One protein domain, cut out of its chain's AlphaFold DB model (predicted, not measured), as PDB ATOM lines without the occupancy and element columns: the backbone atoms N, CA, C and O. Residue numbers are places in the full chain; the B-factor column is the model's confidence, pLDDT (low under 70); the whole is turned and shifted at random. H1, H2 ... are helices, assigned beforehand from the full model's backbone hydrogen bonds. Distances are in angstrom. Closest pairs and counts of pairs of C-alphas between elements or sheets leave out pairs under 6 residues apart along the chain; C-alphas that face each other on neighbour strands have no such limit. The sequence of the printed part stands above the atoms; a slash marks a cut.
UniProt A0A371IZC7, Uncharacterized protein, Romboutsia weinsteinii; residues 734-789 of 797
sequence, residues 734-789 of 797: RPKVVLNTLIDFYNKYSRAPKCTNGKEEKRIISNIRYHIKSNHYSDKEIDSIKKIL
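Overview. This is residues 734 to 789 of the 797 residues of an uncharacterized protein of Romboutsia weinsteinii (UniProt A0A371IZC7). Three helices make a small cluster, their centres at the corners of a triangle: H1 and H2 form an opened helical hairpin, nearest each other where H1 begins and H2 ends, and H3 packs on H1 with its last residues near Tyr 746, close to H2 but not clearly touching it. H1 and H3 run the same way, H2 runs back between them in the chain, and residues 750 to 758 span from the end of H1 to the start of H2. The printed part has 56 residues with three named helices, in the order H1, H2, H3, and no named strand; the class is all helix. It is compact, with a radius of gyration of the C-alphas of 10.5 A, and spans 27 by 19 by 16 A.

Arrangement. H1, residues 734 to 749, touches H2, residues 759 to 773, with its residues 735 to 742 alone. This helical hairpin runs opposite ways at a steep tilt of 45 degrees, and its closest C-alphas, of Pro 735 and His 771, are 6.3 A apart. H3, residues 779 to 788, touches H1, which meets it with residues 739 to 746 alone; the closest C-alphas, of Tyr 746 and Ile 788, are 7.0 A apart. H1 and H3 run the same way at a shallow tilt of 27 degrees. H2 and H3 are close but not clearly touching, with the closest C-alphas, of Ile 772 and Ile 782, 7.7 A apart; they run opposite ways at a shallow tilt of 29 degrees. In H1, H2 and H3 every O i to N i+4 pair is within hydrogen-bond range.

Along the chain. H1 begins with C-alpha 734 at (33.254, 43.439, 19.005) and is 22.6 A long. H2 begins with C-alpha 759 at (20.693, 52.521, 30.491) and is 21.2 A long. H3, 14.6 A long, ends with C-alpha 788 at (34.885, 42.041, 37.763).

Size, cuts and confidence. The two C-alphas farthest apart, of Gly 758 and Asp 779, are 29.1 A apart. The printed part has no cut. The link from H1 to H2 is short, and that from H2 to H3 is tight. Mean pLDDT of the printed part is 78.4; residues 734, 755 to 757, 759 and 774 are under 70.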
ATOM      1  N   ARG A 734      34.263  42.900  18.088       68.31
ATOM      2  CA  ARG A 734      33.254  43.439  19.005       68.31
ATOM      3  C   ARG A 734      33.283  42.823  20.416       68.31
ATOM      4  O   ARG A 734      33.088  43.594  21.354       68.31
ATOM      5  N   PRO A 735      33.542  41.512  20.611       71.19
ATOM      6  CA  PRO A 735      33.721  40.948  21.949       71.19
ATOM      7  C   PRO A 735      34.861  41.639  22.713       71.19
ATOM      8  O   PRO A 735      34.646  42.096  23.831       71.19
ATOM      9  N   LYS A 736      36.031  41.837  22.087       75.12
ATOM     10  CA  LYS A 736      37.182  42.513  22.717       75.12
ATOM     11  C   LYS A 736      36.863  43.951  23.125       75.12
ATOM     12  O   LYS A 736      37.192  44.364  24.231       75.12
ATOM     13  N   VAL A 737      36.158  44.703  22.276       75.94
ATOM     14  CA  VAL A 737      35.733  46.082  22.592       75.94
ATOM     15  C   VAL A 737      34.772  46.111  23.786       75.94
ATOM     16  O   VAL A 737      34.897  46.957  24.671       75.94
ATOM     17  N   VAL A 738      33.820  45.176  23.837       78.31
ATOM     18  CA  VAL A 738      32.862  45.059  24.947       78.31
ATOM     19  C   VAL A 738      33.567  44.662  26.250       78.31
ATOM     20  O   VAL A 738      33.225  45.204  27.301       78.31
ATOM     21  N   LEU A 739      34.566  43.776  26.188       82.69
ATOM     22  CA  LEU A 739      35.395  43.398  27.333       82.69
ATOM     23  C   LEU A 739      36.225  44.577  27.858       82.69
ATOM     24  O   LEU A 739      36.184  44.856  29.053       82.69
ATOM     25  N   ASN A 740      36.898  45.318  26.976       82.62
ATOM     26  CA  ASN A 740      37.656  46.509  27.370       82.62
ATOM     27  C   ASN A 740      36.747  47.568  28.002       82.62
ATOM     28  O   ASN A 740      37.083  48.117  29.041       82.62
ATOM     29  N   THR A 741      35.535  47.762  27.468       83.50
ATOM     30  CA  THR A 741      34.550  48.688  28.057       83.50
ATOM     31  C   THR A 741      34.164  48.288  29.491       83.50
ATOM     32  O   THR A 741      33.953  49.151  30.343       83.50
ATOM     33  N   LEU A 742      34.063  46.985  29.783       85.44
ATOM     34  CA  LEU A 742      33.808  46.492  31.141       85.44
ATOM     35  C   LEU A 742      34.999  46.764  32.072       85.44
ATOM     36  O   LEU A 742      34.793  47.181  33.213       85.44
ATOM     37  N   ILE A 743      36.222  46.536  31.586       85.69
ATOM     38  CA  ILE A 743      37.462  46.783  32.332       85.69
ATOM     39  C   ILE A 743      37.610  48.279  32.637       85.69
ATOM     40  O   ILE A 743      37.808  48.648  33.791       85.69
ATOM     41  N   ASP A 744      37.418  49.143  31.641       85.12
ATOM     42  CA  ASP A 744      37.506  50.597  31.789       85.12
ATOM     43  C   ASP A 744      36.462  51.132  32.771       85.12
ATOM     44  O   ASP A 744      36.768  51.976  33.613       85.12
ATOM     45  N   PHE A 745      35.232  50.608  32.723       86.75
ATOM     46  CA  PHE A 745      34.202  50.955  33.701       86.75
ATOM     47  C   PHE A 745      34.626  50.571  35.123       86.75
ATOM     48  O   PHE A 745      34.494  51.378  36.047       86.75
ATOM     49  N   TYR A 746      35.139  49.352  35.309       86.25
ATOM     50  CA  TYR A 746      35.573  48.877  36.620       86.25
ATOM     51  C   TYR A 746      36.730  49.714  37.167       86.25
ATOM     52  O   TYR A 746      36.679  50.127  38.321       86.25
ATOM     53  N   ASN A 747      37.711  50.040  36.325       86.44
ATOM     54  CA  ASN A 747      38.841  50.885  36.701       86.44
ATOM     55  C   ASN A 747      38.404  52.317  37.037       86.44
ATOM     56  O   ASN A 747      38.925  52.916  37.973       86.44
ATOM     57  N   LYS A 748      37.430  52.868  36.303       86.88
ATOM     58  CA  LYS A 748      36.948  54.241  36.504       86.88
ATOM     59  C   LYS A 748      36.106  54.412  37.769       86.88
ATOM     60  O   LYS A 748      36.190  55.450  38.417       86.88
ATOM     61  N   TYR A 749      35.255  53.440  38.090       81.94
ATOM     62  CA  TYR A 749      34.290  53.559  39.191       81.94
ATOM     63  C   TYR A 749      34.622  52.676  40.399       81.94
ATOM     64  O   TYR A 749      33.878  52.695  41.380       81.94
ATOM     65  N   SER A 750      35.696  51.882  40.322       82.50
ATOM     66  CA  SER A 750      36.135  50.910  41.336       82.50
ATOM     67  C   SER A 750      35.023  49.965  41.805       82.50
ATOM     68  O   SER A 750      35.014  49.483  42.937       82.50
ATOM     69  N   ARG A 751      34.040  49.713  40.936       83.56
ATOM     70  CA  ARG A 751      32.902  48.830  41.191       83.56
ATOM     71  C   ARG A 751      32.409  48.207  39.898       83.56
ATOM     72  O   ARG A 751      32.544  48.782  38.820       83.56
ATOM     73  N   ALA A 752      31.746  47.062  40.016       80.25
ATOM     74  CA  ALA A 752      31.099  46.437  38.874       80.25
ATOM     75  C   ALA A 752      29.853  47.232  38.420       80.25
ATOM     76  O   ALA A 752      29.165  47.839  39.261       80.25
ATOM     77  N   PRO A 753      29.520  47.217  37.116       79.94
ATOM     78  CA  PRO A 753      28.250  47.747  36.638       79.94
ATOM     79  C   PRO A 753      27.080  46.928  37.210       79.94
ATOM     80  O   PRO A 753      27.158  45.703  37.311       79.94
ATOM     81  N   LYS A 754      25.981  47.592  37.586       77.44
ATOM     82  CA  LYS A 754      24.775  46.969  38.158       77.44
ATOM     83  C   LYS A 754      23.609  47.018  37.174       77.44
ATOM     84  O   LYS A 754      23.294  48.062  36.611       77.44
ATOM     85  N   CYS A 755      22.876  45.906  37.056       65.69
ATOM     86  CA  CYS A 755      21.671  45.816  36.218       65.69
ATOM     87  C   CYS A 755      20.563  46.798  36.619       65.69
ATOM     88  O   CYS A 755      19.641  47.006  35.841       65.69
ATOM     89  N   THR A 756      20.601  47.380  37.817       65.00
ATOM     90  CA  THR A 756      19.579  48.309  38.317       65.00
ATOM     91  C   THR A 756      19.857  49.768  37.953       65.00
ATOM     92  O   THR A 756      18.929  50.572  37.969       65.00
ATOM     93  N   ASN A 757      21.088  50.115  37.564       61.03
ATOM     94  CA  ASN A 757      21.520  51.505  37.430       61.03
ATOM     95  C   ASN A 757      21.646  51.922  35.958       61.03
ATOM     96  O   ASN A 757      22.511  51.439  35.240       61.03
ATOM     97  N   GLY A 758      20.797  52.850  35.507       70.88
ATOM     98  CA  GLY A 758      20.935  53.521  34.206       70.88
ATOM     99  C   GLY A 758      20.822  52.624  32.960       70.88
ATOM    100  O   GLY A 758      20.798  51.395  33.013       70.88
ATOM    101  N   LYS A 759      20.712  53.249  31.779       67.19
ATOM    102  CA  LYS A 759      20.693  52.521  30.491       67.19
ATOM    103  C   LYS A 759      22.078  51.992  30.098       67.19
ATOM    104  O   LYS A 759      22.163  50.999  29.381       67.19
ATOM    105  N   GLU A 760      23.142  52.643  30.558       73.94
ATOM    106  CA  GLU A 760      24.519  52.370  30.140       73.94
ATOM    107  C   GLU A 760      25.107  51.120  30.814       73.94
ATOM    108  O   GLU A 760      25.517  50.196  30.113       73.94
ATOM    109  N   GLU A 761      25.023  50.999  32.147       81.12
ATOM    110  CA  GLU A 761      25.493  49.801  32.870       81.12
ATOM    111  C   GLU A 761      24.700  48.547  32.451       81.12
ATOM    112  O   GLU A 761      25.280  47.490  32.187       81.12
ATOM    113  N   LYS A 762      23.375  48.679  32.264       76.19
ATOM    114  CA  LYS A 762      22.516  47.616  31.704       76.19
ATOM    115  C   LYS A 762      22.994  47.138  30.331       76.19
ATOM    116  O   LYS A 762      22.936  45.938  30.040       76.19
ATOM    117  N   ARG A 763      23.448  48.058  29.474       74.94
ATOM    118  CA  ARG A 763      23.930  47.749  28.122       74.94
ATOM    119  C   ARG A 763      25.266  47.011  28.163       74.94
ATOM    120  O   ARG A 763      25.420  46.050  27.411       74.94
ATOM    121  N   ILE A 764      26.184  47.407  29.049       79.50
ATOM    122  CA  ILE A 764      27.470  46.717  29.254       79.50
ATOM    123  C   ILE A 764      27.217  45.260  29.666       79.50
ATOM    124  O   ILE A 764      27.683  44.340  28.993       79.50
ATOM    125  N   ILE A 765      26.384  45.037  30.688       79.88
ATOM    126  CA  ILE A 765      26.085  43.687  31.197       79.88
ATOM    127  C   ILE A 765      25.378  42.826  30.143       79.88
ATOM    128  O   ILE A 765      25.728  41.662  29.951       79.88
ATOM    129  N   SER A 766      24.398  43.387  29.427       75.50
ATOM    130  CA  SER A 766      23.645  42.643  28.405       75.50
ATOM    131  C   SER A 766      24.532  42.199  27.240       75.50
ATOM    132  O   SER A 766      24.389  41.078  26.751       75.50
ATOM    133  N   ASN A 767      25.473  43.048  26.815       77.12
ATOM    134  CA  ASN A 767      26.419  42.698  25.758       77.12
ATOM    135  C   ASN A 767      27.403  41.615  26.223       77.12
ATOM    136  O   ASN A 767      27.619  40.654  25.488       77.12
ATOM    137  N   ILE A 768      27.950  41.726  27.441       82.50
ATOM    138  CA  ILE A 768      28.833  40.700  28.020       82.50
ATOM    139  C   ILE A 768      28.120  39.342  28.061       82.50
ATOM    140  O   ILE A 768      28.648  38.365  27.534       82.50
ATOM    141  N   ARG A 769      26.881  39.290  28.572       77.44
ATOM    142  CA  ARG A 769      26.072  38.057  28.614       77.44
ATOM    143  C   ARG A 769      25.833  37.454  27.234       77.44
ATOM    144  O   ARG A 769      25.981  36.248  27.066       77.44
ATOM    145  N   TYR A 770      25.475  38.277  26.250       75.88
ATOM    146  CA  TYR A 770      25.261  37.810  24.879       75.88
ATOM    147  C   TYR A 770      26.526  37.169  24.292       75.88
ATOM    148  O   TYR A 770      26.454  36.100  23.685       75.88
ATOM    149  N   HIS A 771      27.683  37.804  24.493       76.31
ATOM    150  CA  HIS A 771      28.952  37.305  23.969       76.31
ATOM    151  C   HIS A 771      29.446  36.050  24.708       76.31
ATOM    152  O   HIS A 771      29.958  35.156  24.040       76.31
ATOM    153  N   ILE A 772      29.195  35.917  26.018       75.12
ATOM    154  CA  ILE A 772      29.442  34.670  26.766       75.12
ATOM    155  C   ILE A 772      28.556  33.533  26.237       75.12
ATOM    156  O   ILE A 772      29.079  32.500  25.839       75.12
ATOM    157  N   LYS A 773      27.228  33.730  26.144       71.94
ATOM    158  CA  LYS A 773      26.296  32.696  25.638       71.94
ATOM    159  C   LYS A 773      26.602  32.242  24.211       71.94
ATOM    160  O   LYS A 773      26.234  31.143  23.821       71.94
ATOM    161  N   SER A 774      27.248  33.103  23.432       66.12
ATOM    162  CA  SER A 774      27.616  32.823  22.044       66.12
ATOM    163  C   SER A 774      29.056  32.307  21.896       66.12
ATOM    164  O   SER A 774      29.548  32.254  20.774       66.12
ATOM    165  N   ASN A 775      29.739  31.955  22.996       71.62
ATOM    166  CA  ASN A 775      31.109  31.426  23.008       71.62
ATOM    167  C   ASN A 775      32.155  32.338  22.334       71.62
ATOM    168  O   ASN A 775      33.094  31.881  21.686       71.62
ATOM    169  N   HIS A 776      31.995  33.659  22.469       76.81
ATOM    170  CA  HIS A 776      32.874  34.641  21.823       76.81
ATOM    171  C   HIS A 776      34.108  35.055  22.652       76.81
ATOM    172  O   HIS A 776      34.889  35.872  22.169       76.81
ATOM    173  N   TYR A 777      34.273  34.544  23.876       79.12
ATOM    174  CA  TYR A 777      35.412  34.837  24.757       79.12
ATOM    175  C   TYR A 777      36.218  33.569  25.031       79.12
ATOM    176  O   TYR A 777      35.644  32.493  25.171       79.12
ATOM    177  N   SER A 778      37.536  33.711  25.135       81.12
ATOM    178  CA  SER A 778      38.422  32.650  25.620       81.12
ATOM    179  C   SER A 778      38.260  32.425  27.128       81.12
ATOM    180  O   SER A 778      37.821  33.321  27.853       81.12
ATOM    181  N   ASP A 779      38.686  31.263  27.628       78.81
ATOM    182  CA  ASP A 779      38.598  30.929  29.059       78.81
ATOM    183  C   ASP A 779      39.308  31.964  29.950       78.81
ATOM    184  O   ASP A 779      38.780  32.369  30.986       78.81
ATOM    185  N   LYS A 780      40.458  32.488  29.497       83.69
ATOM    186  CA  LYS A 780      41.190  33.560  30.196       83.69
ATOM    187  C   LYS A 780      40.378  34.855  30.296       83.69
ATOM    188  O   LYS A 780      40.392  35.510  31.334       83.69
ATOM    189  N   GLU A 781      39.673  35.230  29.232       83.31
ATOM    190  CA  GLU A 781      38.827  36.431  29.208       83.31
ATOM    191  C   GLU A 781      37.572  36.246  30.071       83.31
ATOM    192  O   GLU A 781      37.167  37.173  30.773       83.31
ATOM    193  N   ILE A 782      36.990  35.044  30.082       82.19
ATOM    194  CA  ILE A 782      35.873  34.692  30.968       82.19
ATOM    195  C   ILE A 782      36.298  34.795  32.437       82.19
ATOM    196  O   ILE A 782      35.558  35.362  33.243       82.19
ATOM    197  N   ASP A 783      37.496  34.334  32.793       81.50
ATOM    198  CA  ASP A 783      38.024  34.469  34.153       81.50
ATOM    199  C   ASP A 783      38.272  35.931  34.550       81.50
ATOM    200  O   ASP A 783      37.955  36.334  35.675       81.50
ATOM    201  N   SER A 784      38.755  36.768  33.626       83.44
ATOM    202  CA  SER A 784      38.845  38.220  33.839       83.44
ATOM    203  C   SER A 784      37.471  38.858  34.070       83.44
ATOM    204  O   SER A 784      37.319  39.677  34.977       83.44
ATOM    205  N   ILE A 785      36.446  38.449  33.313       84.94
ATOM    206  CA  ILE A 785      35.067  38.920  33.509       84.94
ATOM    207  C   ILE A 785      34.531  38.474  34.874       84.94
ATOM    208  O   ILE A 785      33.927  39.286  35.572       84.94
ATOM    209  N   LYS A 786      34.775  37.224  35.296       81.31
ATOM    210  CA  LYS A 786      34.332  36.693  36.600       81.31
ATOM    211  C   LYS A 786      34.914  37.468  37.780       81.31
ATOM    212  O   LYS A 786      34.214  37.657  38.771       81.31
ATOM    213  N   LYS A 787      36.153  37.962  37.679       82.62
ATOM    214  CA  LYS A 787      36.758  38.815  38.720       82.62
ATOM    215  C   LYS A 787      36.031  40.153  38.875       82.62
ATOM    216  O   LYS A 787      35.862  40.625  39.994       82.62
ATOM    217  N   ILE A 788      35.581  40.745  37.768       83.88
ATOM    218  CA  ILE A 788      34.885  42.041  37.763       83.88
ATOM    219  C   ILE A 788      33.395  41.877  38.102       83.88
ATOM    220  O   ILE A 788      32.820  42.700  38.811       83.88
ATOM    221  N   LEU A 789      32.757  40.810  37.616       79.25
ATOM    222  CA  LEU A 789      31.326  40.528  37.750       79.25
ATOM    223  C   LEU A 789      31.066  39.151  38.402       79.25
ATOM    224  O   LEU A 789      30.418  38.295  37.791       79.25
TER     225      LEU A 789